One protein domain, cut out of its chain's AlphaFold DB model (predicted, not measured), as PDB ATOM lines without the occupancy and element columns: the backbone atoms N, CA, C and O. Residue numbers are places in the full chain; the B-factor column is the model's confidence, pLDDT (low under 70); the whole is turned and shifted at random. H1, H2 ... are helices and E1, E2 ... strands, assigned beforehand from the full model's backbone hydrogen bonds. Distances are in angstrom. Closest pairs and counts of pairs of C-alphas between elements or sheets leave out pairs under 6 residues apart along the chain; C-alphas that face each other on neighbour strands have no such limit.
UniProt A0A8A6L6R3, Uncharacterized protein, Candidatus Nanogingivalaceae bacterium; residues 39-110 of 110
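AT A GLANCE: This is residues 39 to 110 of the 110 residues of an uncharacterized protein of Candidatus Nanogingivalaceae bacterium (UniProt A0A8A6L6R3). A long, twisted hairpin of E2 and E3 makes a rod; at one end short E1 pairs with E3 and H1 packs over the sheet, while at the other residues 81 to 89 stick out. The 72 printed residues hold E1, H1, E2, E3, class mixed; the antiparallel sheet runs E1, E3, E2. It is extended: radius of gyration of the C-alphas 18.5 A, spans 53 by 24 by 21 A.

HOW THE PARTS SIT: E1, residues 39 to 42, is antiparallel to E3, residues 96 to 109; N 41 and O 106, 2.8 A apart, are within hydrogen-bond range. H1, residues 49 to 60, every O i to N i+4 pair within range, is on the sheet, height 10.0 A, over E3; their closest C-alphas, Thr 51 and Gly 105, are 7.6 A apart. E2, residues 65 to 76, and E3 form a hairpin; N 72 and O 100 are 2.9 A apart. E1, H1 and E2 form a split strand-helix-strand unit, E3 between its same-way strands, crossover right-handed.

IN THESE COORDINATES: E1, 9.5 A, begins at C-alpha 39 (-43.001, -16.160, -47.975). H1 spans 16.3 A. E2, 31.4 A, bends at residue 73. E3, 35.8 A, bends at 105 and ends at C-alpha 109 (-43.351, -9.757, -50.170).

THE WHOLE: The printed part has no cut. The link E2 to E3 is long, 19 residues; pLDDT is under 70 at residues 82 and 84 to 90.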
ATOM      1  N   VAL A  39     -43.671 -15.065 -48.684       96.19
ATOM      2  CA  VAL A  39     -43.001 -16.160 -47.975       96.19
ATOM      3  C   VAL A  39     -42.792 -15.798 -46.513       96.19
ATOM      4  O   VAL A  39     -42.543 -14.644 -46.172       96.19
ATOM      5  N   VAL A  40     -42.925 -16.778 -45.615       95.25
ATOM      6  CA  VAL A  40     -42.672 -16.589 -44.182       95.25
ATOM      7  C   VAL A  40     -41.358 -17.259 -43.805       95.25
ATOM      8  O   VAL A  40     -41.221 -18.477 -43.884       95.25
ATOM      9  N   ILE A  41     -40.408 -16.450 -43.344       94.94
ATOM     10  CA  ILE A  41     -39.148 -16.894 -42.756       94.94
ATOM     11  C   ILE A  41     -39.382 -17.086 -41.260       94.94
ATOM     12  O   ILE A  41     -39.540 -16.116 -40.517       94.94
ATOM     13  N   TYR A  42     -39.425 -18.342 -40.824       94.19
ATOM     14  CA  TYR A  42     -39.685 -18.711 -39.434       94.19
ATOM     15  C   TYR A  42     -38.503 -18.373 -38.525       94.19
ATOM     16  O   TYR A  42     -37.367 -18.766 -38.796       94.19
ATOM     17  N   LEU A  43     -38.774 -17.650 -37.437       93.31
ATOM     18  CA  LEU A  43     -37.762 -17.194 -36.486       93.31
ATOM     19  C   LEU A  43     -38.309 -17.270 -35.057       93.31
ATOM     20  O   LEU A  43     -39.421 -16.831 -34.789       93.31
ATOM     21  N   ASP A  44     -37.493 -17.767 -34.128       88.50
ATOM     22  CA  ASP A  44     -37.944 -18.058 -32.757       88.50
ATOM     23  C   ASP A  44     -38.072 -16.815 -31.864       88.50
ATOM     24  O   ASP A  44     -38.819 -16.810 -30.886       88.50
ATOM     25  N   LYS A  45     -37.285 -15.766 -32.136       90.88
ATOM     26  CA  LYS A  45     -37.167 -14.587 -31.264       90.88
ATOM     27  C   LYS A  45     -37.353 -13.307 -32.056       90.88
ATOM     28  O   LYS A  45     -36.510 -12.984 -32.885       90.88
ATOM     29  N   GLU A  46     -38.374 -12.528 -31.720       91.19
ATOM     30  CA  GLU A  46     -38.682 -11.268 -32.407       91.19
ATOM     31  C   GLU A  46     -37.509 -10.277 -32.402       91.19
ATOM     32  O   GLU A  46     -37.160  -9.714 -33.433       91.19
ATOM     33  N   ASN A  47     -36.851 -10.126 -31.253       89.81
ATOM     34  CA  ASN A  47     -35.706  -9.228 -31.081       89.81
ATOM     35  C   ASN A  47     -34.372  -9.994 -31.033       89.81
ATOM     36  O   ASN A  47     -33.396  -9.527 -30.451       89.81
ATOM     37  N   GLY A  48     -34.335 -11.214 -31.579       88.56
ATOM     38  CA  GLY A  48     -33.118 -12.017 -31.636       88.56
ATOM     39  C   GLY A  48     -32.153 -11.533 -32.718       88.56
ATOM     40  O   GLY A  48     -32.579 -10.987 -33.733       88.56
ATOM     41  N   TYR A  49     -30.861 -11.826 -32.539       89.19
ATOM     42  CA  TYR A  49     -29.807 -11.499 -33.510       89.19
ATOM     43  C   TYR A  49     -30.146 -11.966 -34.934       89.19
ATOM     44  O   TYR A  49     -30.025 -11.198 -35.880       89.19
ATOM     45  N   LYS A  50     -30.653 -13.200 -35.088       89.69
ATOM     46  CA  LYS A  50     -31.059 -13.722 -36.402       89.69
ATOM     47  C   LYS A  50     -32.142 -12.870 -37.054       89.69
ATOM     48  O   LYS A  50     -32.022 -12.533 -38.220       89.69
ATOM     49  N   THR A  51     -33.175 -12.503 -36.302       92.75
ATOM     50  CA  THR A  51     -34.270 -11.678 -36.819       92.75
ATOM     51  C   THR A  51     -33.775 -10.303 -37.234       92.75
ATOM     52  O   THR A  51     -34.148  -9.822 -38.295       92.75
ATOM     53  N   GLN A  52     -32.876  -9.702 -36.450       91.69
ATOM     54  CA  GLN A  52     -32.240  -8.439 -36.818       91.69
ATOM     55  C   GLN A  52     -31.420  -8.568 -38.106       91.69
ATOM     56  O   GLN A  52     -31.596  -7.744 -38.997       91.69
ATOM     57  N   ALA A  53     -30.601  -9.616 -38.240       91.62
ATOM     58  CA  ALA A  53     -29.817  -9.875 -39.447       91.62
ATOM     59  C   ALA A  53     -30.706 -10.070 -40.689       91.62
ATOM     60  O   ALA A  53     -30.445  -9.469 -41.726       91.62
ATOM     61  N   VAL A  54     -31.800 -10.837 -40.578       93.06
ATOM     62  CA  VAL A  54     -32.778 -11.009 -41.669       93.06
ATOM     63  C   VAL A  54     -33.406  -9.667 -42.055       93.06
ATOM     64  O   VAL A  54     -33.415  -9.314 -43.229       93.06
ATOM     65  N   CYS A  55     -33.893  -8.890 -41.083       93.44
ATOM     66  CA  CYS A  55     -34.479  -7.575 -41.350       93.44
ATOM     67  C   CYS A  55     -33.472  -6.617 -42.002       93.44
ATOM     68  O   CYS A  55     -33.833  -5.880 -42.916       93.44
ATOM     69  N   GLN A  56     -32.216  -6.618 -41.547       92.94
ATOM     70  CA  GLN A  56     -31.152  -5.792 -42.119       92.94
ATOM     71  C   GLN A  56     -30.845  -6.190 -43.561       92.94
ATOM     72  O   GLN A  56     -30.757  -5.310 -44.410       92.94
ATOM     73  N   PHE A  57     -30.727  -7.488 -43.843       93.00
ATOM     74  CA  PHE A  57     -30.540  -7.999 -45.197       93.00
ATOM     75  C   PHE A  57     -31.677  -7.558 -46.128       93.00
ATOM     76  O   PHE A  57     -31.423  -6.897 -47.127       93.00
ATOM     77  N   LEU A  58     -32.935  -7.815 -45.755       94.69
ATOM     78  CA  LEU A  58     -34.097  -7.436 -46.570       94.69
ATOM     79  C   LEU A  58     -34.181  -5.921 -46.798       94.69
ATOM     80  O   LEU A  58     -34.483  -5.477 -47.901       94.69
ATOM     81  N   THR A  59     -33.856  -5.122 -45.777       95.12
ATOM     82  CA  THR A  59     -33.803  -3.656 -45.898       95.12
ATOM     83  C   THR A  59     -32.706  -3.207 -46.869       95.12
ATOM     84  O   THR A  59     -32.938  -2.293 -47.654       95.12
ATOM     85  N   LYS A  60     -31.518  -3.832 -46.830       93.12
ATOM     86  CA  LYS A  60     -30.404  -3.529 -47.750       93.12
ATOM     87  C   LYS A  60     -30.775  -3.845 -49.203       93.12
ATOM     88  O   LYS A  60     -30.452  -3.055 -50.081       93.12
ATOM     89  N   GLU A  61     -31.486  -4.948 -49.427       91.88
ATOM     90  CA  GLU A  61     -31.978  -5.360 -50.750       91.88
ATOM     91  C   GLU A  61     -33.231  -4.583 -51.204       91.88
ATOM     92  O   GLU A  61     -33.687  -4.748 -52.332       91.88
ATOM     93  N   GLY A  62     -33.805  -3.730 -50.347       93.44
ATOM     94  CA  GLY A  62     -35.008  -2.953 -50.665       93.44
ATOM     95  C   GLY A  62     -36.280  -3.799 -50.792       93.44
ATOM     96  O   GLY A  62     -37.196  -3.415 -51.513       93.44
ATOM     97  N   ILE A  63     -36.329  -4.949 -50.117       94.38
ATOM     98  CA  ILE A  63     -37.455  -5.886 -50.166       94.38
ATOM     99  C   ILE A  63     -38.431  -5.571 -49.031       94.38
ATOM    100  O   ILE A  63     -38.031  -5.446 -47.872       94.38
ATOM    101  N   ASP A  64     -39.724  -5.503 -49.346       96.25
ATOM    102  CA  ASP A  64     -40.766  -5.252 -48.356       96.25
ATOM    103  C   ASP A  64     -41.003  -6.469 -47.451       96.25
ATOM    104  O   ASP A  64     -41.121  -7.617 -47.892       96.25
ATOM    105  N   PHE A  65     -41.148  -6.217 -46.148       96.56
ATOM    106  CA  PHE A  65     -41.455  -7.261 -45.174       96.56
ATOM    107  C   PHE A  65     -42.246  -6.750 -43.968       96.56
ATOM    108  O   PHE A  65     -42.265  -5.565 -43.638       96.56
ATOM    109  N   LYS A  66     -42.912  -7.677 -43.272       96.38
ATOM    110  CA  LYS A  66     -43.627  -7.437 -42.010       96.38
ATOM    111  C   LYS A  66     -43.362  -8.562 -41.020       96.38
ATOM    112  O   LYS A  66     -43.179  -9.714 -41.403       96.38
ATOM    113  N   LYS A  67     -43.402  -8.251 -39.726       94.88
ATOM    114  CA  LYS A  67     -43.391  -9.284 -38.683       94.88
ATOM    115  C   LYS A  67     -44.657 -10.139 -38.789       94.88
ATOM    116  O   LYS A  67     -45.760  -9.613 -38.933       94.88
ATOM    117  N   ALA A  68     -44.481 -11.452 -38.741       95.12
ATOM    118  CA  ALA A  68     -45.551 -12.432 -38.764       95.12
ATOM    119  C   ALA A  68     -45.830 -12.914 -37.338       95.12
ATOM    120  O   ALA A  68     -44.904 -13.282 -36.610       95.12
ATOM    121  N   TYR A  69     -47.108 -12.943 -36.969       94.94
ATOM    122  CA  TYR A  69     -47.575 -13.416 -35.672       94.94
ATOM    123  C   TYR A  69     -48.692 -14.436 -35.865       94.94
ATOM    124  O   TYR A  69     -49.538 -14.260 -36.742       94.94
ATOM    125  N   ASP A  70     -48.710 -15.460 -35.020       93.06
ATOM    126  CA  ASP A  70     -49.882 -16.308 -34.836       93.06
ATOM    127  C   ASP A  70     -50.737 -15.735 -33.705       93.06
ATOM    128  O   ASP A  70     -50.229 -15.377 -32.639       93.06
ATOM    129  N   SER A  71     -52.043 -15.626 -33.941       92.62
ATOM    130  CA  SER A  71     -53.005 -15.243 -32.910       92.62
ATOM    131  C   SER A  71     -53.555 -16.480 -32.214       92.62
ATOM    132  O   SER A  71     -53.929 -17.443 -32.885       92.62
ATOM    133  N   TYR A  72     -53.695 -16.429 -30.896       90.44
ATOM    134  CA  TYR A  72     -54.386 -17.457 -30.125       90.44
ATOM    135  C   TYR A  72     -55.309 -16.821 -29.090       90.44
ATOM    136  O   TYR A  72     -55.062 -15.715 -28.604       90.44
ATOM    137  N   GLN A  73     -56.389 -17.525 -28.760       93.38
ATOM    138  CA  GLN A  73     -57.291 -17.118 -27.691       93.38
ATOM    139  C   GLN A  73     -56.837 -17.725 -26.367       93.38
ATOM    140  O   GLN A  73     -56.471 -18.897 -26.293       93.38
ATOM    141  N   THR A  74     -56.863 -16.919 -25.315       92.19
ATOM    142  CA  THR A  74     -56.633 -17.357 -23.940       92.19
ATOM    143  C   THR A  74     -57.538 -16.567 -23.001       92.19
ATOM    144  O   THR A  74     -58.308 -15.724 -23.455       92.19
ATOM    145  N   THR A  75     -57.484 -16.843 -21.706       90.88
ATOM    146  CA  THR A  75     -58.237 -16.110 -20.692       90.88
ATOM    147  C   THR A  75     -57.274 -15.395 -19.755       90.88
ATOM    148  O   THR A  75     -56.251 -15.948 -19.357       90.88
ATOM    149  N   GLU A  76     -57.583 -14.150 -19.406       88.19
ATOM    150  CA  GLU A  76     -56.814 -13.361 -18.441       88.19
ATOM    151  C   GLU A  76     -57.750 -12.667 -17.464       88.19
ATOM    152  O   GLU A  76     -58.915 -12.411 -17.773       88.19
ATOM    153  N   PHE A  77     -57.250 -12.370 -16.266       84.88
ATOM    154  CA  PHE A  77     -57.979 -11.481 -15.374       84.88
ATOM    155  C   PHE A  77     -58.009 -10.076 -15.976       84.88
ATOM    156  O   PHE A  77     -57.025  -9.646 -16.584       84.88
ATOM    157  N   PRO A  78     -59.132  -9.364 -15.834       79.06
ATOM    158  CA  PRO A  78     -59.246  -8.030 -16.377       79.06
ATOM    159  C   PRO A  78     -58.220  -7.098 -15.736       79.06
ATOM    160  O   PRO A  78     -58.012  -7.105 -14.522       79.06
ATOM    161  N   TYR A  79     -57.599  -6.262 -16.565       74.62
ATOM    162  CA  TYR A  79     -56.779  -5.168 -16.076       74.62
ATOM    163  C   TYR A  79     -57.689  -4.075 -15.511       74.62
ATOM    164  O   TYR A  79     -58.516  -3.516 -16.233       74.62
ATOM    165  N   ILE A  80     -57.537  -3.782 -14.222       72.94
ATOM    166  CA  ILE A  80     -58.236  -2.687 -13.551       72.94
ATOM    167  C   ILE A  80     -57.221  -1.572 -13.349       72.94
ATOM    168  O   ILE A  80     -56.304  -1.700 -12.538       72.94
ATOM    169  N   ASP A  81     -57.379  -0.485 -14.100       70.12
ATOM    170  CA  ASP A  81     -56.599   0.724 -13.867       70.12
ATOM    171  C   ASP A  81     -57.115   1.421 -12.605       70.12
ATOM    172  O   ASP A  81     -58.194   2.011 -12.589       70.12
ATOM    173  N   THR A  82     -56.347   1.335 -11.523       66.69
ATOM    174  CA  THR A  82     -56.692   1.920 -10.224       66.69
ATOM    175  C   THR A  82     -56.489   3.438 -10.161       66.69
ATOM    176  O   THR A  82     -56.910   4.052  -9.182       66.69
ATOM    177  N   HIS A  83     -55.869   4.056 -11.175       74.62
ATOM    178  CA  HIS A  83     -55.649   5.509 -11.245       74.62
ATOM    179  C   HIS A  83     -56.816   6.249 -11.907       74.62
ATOM    180  O   HIS A  83     -57.016   7.442 -11.674       74.62
ATOM    181  N   MET A  84     -57.607   5.538 -12.707       65.94
ATOM    182  CA  MET A  84     -58.823   6.032 -13.341       65.94
ATOM    183  C   MET A  84     -59.989   5.613 -12.448       65.94
ATOM    184  O   MET A  84     -60.506   4.510 -12.588       65.94
ATOM    185  N   GLY A  85     -60.318   6.451 -11.457       58.78
ATOM    186  CA  GLY A  85     -61.245   6.153 -10.360       58.78
ATOM    187  C   GLY A  85     -62.362   5.156 -10.699       58.78
ATOM    188  O   GLY A  85     -63.237   5.463 -11.497       58.78
ATOM    189  N   GLY A  86     -62.287   3.976 -10.070       57.06
ATOM    190  CA  GLY A  86     -63.330   2.951  -9.960       57.06
ATOM    191  C   GLY A  86     -64.182   2.708 -11.205       57.06
ATOM    192  O   GLY A  86     -65.281   3.241 -11.311       57.06
ATOM    193  N   TYR A  87     -63.739   1.832 -12.109       59.41
ATOM    194  CA  TYR A  87     -64.631   1.300 -13.142       59.41
ATOM    195  C   TYR A  87     -65.625   0.305 -12.514       59.41
ATOM    196  O   TYR A  87     -65.285  -0.848 -12.243       59.41
ATOM    197  N   GLU A  88     -66.859   0.745 -12.265       60.66
ATOM    198  CA  GLU A  88     -67.963  -0.126 -11.849       60.66
ATOM    199  C   GLU A  88     -68.475  -0.924 -13.060       60.66
ATOM    200  O   GLU A  88     -69.044  -0.364 -13.994       60.66
ATOM    201  N   GLY A  89     -68.259  -2.245 -13.069       67.75
ATOM    202  CA  GLY A  89     -68.818  -3.134 -14.100       67.75
ATOM    203  C   GLY A  89     -67.920  -4.286 -14.550       67.75
ATOM    204  O   GLY A  89     -68.390  -5.175 -15.258       67.75
ATOM    205  N   VAL A  90     -66.654  -4.313 -14.131       68.69
ATOM    206  CA  VAL A  90     -65.744  -5.436 -14.392       68.69
ATOM    207  C   VAL A  90     -65.549  -6.239 -13.114       68.69
ATOM    208  O   VAL A  90     -65.081  -5.704 -12.114       68.69
ATOM    209  N   ASP A  91     -65.904  -7.525 -13.146       74.94
ATOM    210  CA  ASP A  91     -65.612  -8.448 -12.048       74.94
ATOM    211  C   ASP A  91     -64.109  -8.801 -12.063       74.94
ATOM    212  O   ASP A  91     -63.676  -9.517 -12.972       74.94
ATOM    213  N   PRO A  92     -63.308  -8.342 -11.076       73.75
ATOM    214  CA  PRO A  92     -61.870  -8.622 -11.006       73.75
ATOM    215  C   PRO A  92     -61.541 -10.115 -10.956       73.75
ATOM    216  O   PRO A  92     -60.439 -10.513 -11.322       73.75
ATOM    217  N   ASN A  93     -62.478 -10.943 -10.489       79.19
ATOM    218  CA  ASN A  93     -62.266 -12.368 -10.263       79.19
ATOM    219  C   ASN A  93     -62.740 -13.231 -11.437       79.19
ATOM    220  O   ASN A  93     -62.576 -14.453 -11.409       79.19
ATOM    221  N   LYS A  94     -63.317 -12.625 -12.480       83.25
ATOM    222  CA  LYS A  94     -63.787 -13.343 -13.662       83.25
ATOM    223  C   LYS A  94     -62.803 -13.169 -14.806       83.25
ATOM    224  O   LYS A  94     -62.632 -12.074 -15.329       83.25
ATOM    225  N   GLN A  95     -62.198 -14.271 -15.239       85.44
ATOM    226  CA  GLN A  95     -61.334 -14.241 -16.413       85.44
ATOM    227  C   GLN A  95     -62.138 -13.906 -17.675       85.44
ATOM    228  O   GLN A  95     -63.236 -14.429 -17.892       85.44
ATOM    229  N   VAL A  96     -61.567 -13.056 -18.520       85.50
ATOM    230  CA  VAL A  96     -62.133 -12.635 -19.801       85.50
ATOM    231  C   VAL A  96     -61.316 -13.227 -20.951       85.50
ATOM    232  O   VAL A  96     -60.096 -13.362 -20.822       85.50
ATOM    233  N   PRO A  97     -61.951 -13.615 -22.071       88.50
ATOM    234  CA  PRO A  97     -61.223 -14.079 -23.240       88.50
ATOM    235  C   PRO A  97     -60.438 -12.918 -23.855       88.50
ATOM    236  O   PRO A  97     -60.988 -11.853 -24.129       88.50
ATOM    237  N   VAL A  98     -59.155 -13.143 -24.103       89.38
ATOM    238  CA  VAL A  98     -58.249 -12.196 -24.750       89.38
ATOM    239  C   VAL A  98     -57.575 -12.860 -25.944       89.38
ATOM    240  O   VAL A  98     -57.286 -14.060 -25.941       89.38
ATOM    241  N   THR A  99     -57.321 -12.071 -26.986       93.00
ATOM    242  CA  THR A  99     -56.520 -12.515 -28.131       93.00
ATOM    243  C   THR A  99     -55.078 -12.100 -27.900       93.00
ATOM    244  O   THR A  99     -54.790 -10.916 -27.742       93.00
ATOM    245  N   LYS A 100     -54.171 -13.073 -27.888       92.31
ATOM    246  CA  LYS A 100     -52.731 -12.843 -27.799       92.31
ATOM    247  C   LYS A 100     -52.058 -13.149 -29.125       92.31
ATOM    248  O   LYS A 100     -52.567 -13.926 -29.929       92.31
ATOM    249  N   TYR A 101     -50.887 -12.554 -29.314       92.31
ATOM    250  CA  TYR A 101     -50.074 -12.713 -30.511       92.31
ATOM    251  C   TYR A 101     -48.714 -13.288 -30.134       92.31
ATOM    252  O   TYR A 101     -48.047 -12.787 -29.228       92.31
ATOM    253  N   GLN A 102     -48.305 -14.342 -30.829       93.00
ATOM    254  CA  GLN A 102     -46.992 -14.953 -30.692       93.00
ATOM    255  C   GLN A 102     -46.198 -14.728 -31.971       93.00
ATOM    256  O   GLN A 102     -46.668 -15.033 -33.065       93.00
ATOM    257  N   PHE A 103     -44.990 -14.184 -31.835       94.25
ATOM    258  CA  PHE A 103     -44.092 -13.991 -32.967       94.25
ATOM    259  C   PHE A 103     -43.765 -15.333 -33.631       94.25
ATOM    260  O   PHE A 103     -43.425 -16.302 -32.954       94.25
ATOM    261  N   LYS A 104     -43.866 -15.360 -34.959       94.50
ATOM    262  CA  LYS A 104     -43.640 -16.541 -35.797       94.50
ATOM    263  C   LYS A 104     -42.446 -16.368 -36.730       94.50
ATOM    264  O   LYS A 104     -41.819 -17.349 -37.125       94.50
ATOM    265  N   GLY A 105     -42.150 -15.131 -37.124       95.44
ATOM    266  CA  GLY A 105     -41.108 -14.858 -38.101       95.44
ATOM    267  C   GLY A 105     -41.296 -13.555 -38.860       95.44
ATOM    268  O   GLY A 105     -41.970 -12.634 -38.399       95.44
ATOM    269  N   ILE A 106     -40.710 -13.491 -40.050       96.25
ATOM    270  CA  ILE A 106     -40.818 -12.357 -40.969       96.25
ATOM    271  C   ILE A 106     -41.531 -12.819 -42.240       96.25
ATOM    272  O   ILE A 106     -41.104 -13.773 -42.883       96.25
ATOM    273  N   ARG A 107     -42.630 -12.151 -42.596       96.19
ATOM    274  CA  ARG A 107     -43.303 -12.302 -43.888       96.19
ATOM    275  C   ARG A 107     -42.677 -11.335 -44.885       96.19
ATOM    276  O   ARG A 107     -42.705 -10.132 -44.645       96.19
ATOM    277  N   VAL A 108     -42.164 -11.867 -45.980       95.88
ATOM    278  CA  VAL A 108     -41.540 -11.132 -47.082       95.88
ATOM    279  C   VAL A 108     -42.503 -11.099 -48.264       95.88
ATOM    280  O   VAL A 108     -43.204 -12.088 -48.502       95.88
ATOM    281  N   PHE A 109     -42.559  -9.966 -48.959       94.81
ATOM    282  CA  PHE A 109     -43.351  -9.757 -50.170       94.81
ATOM    283  C   PHE A 109     -42.403  -9.777 -51.376       94.81
ATOM    284  O   PHE A 109     -41.398  -9.066 -51.357       94.81
ATOM    285  N   LEU A 110     -42.686 -10.643 -52.352       90.31
ATOM    286  CA  LEU A 110     -41.866 -10.877 -53.549       90.31
ATOM    287  C   LEU A 110     -42.464 -10.202 -54.786       90.31
ATOM    288  O   LEU A 110     -43.713 -10.132 -54.867       90.31
TER     289      LEU A 110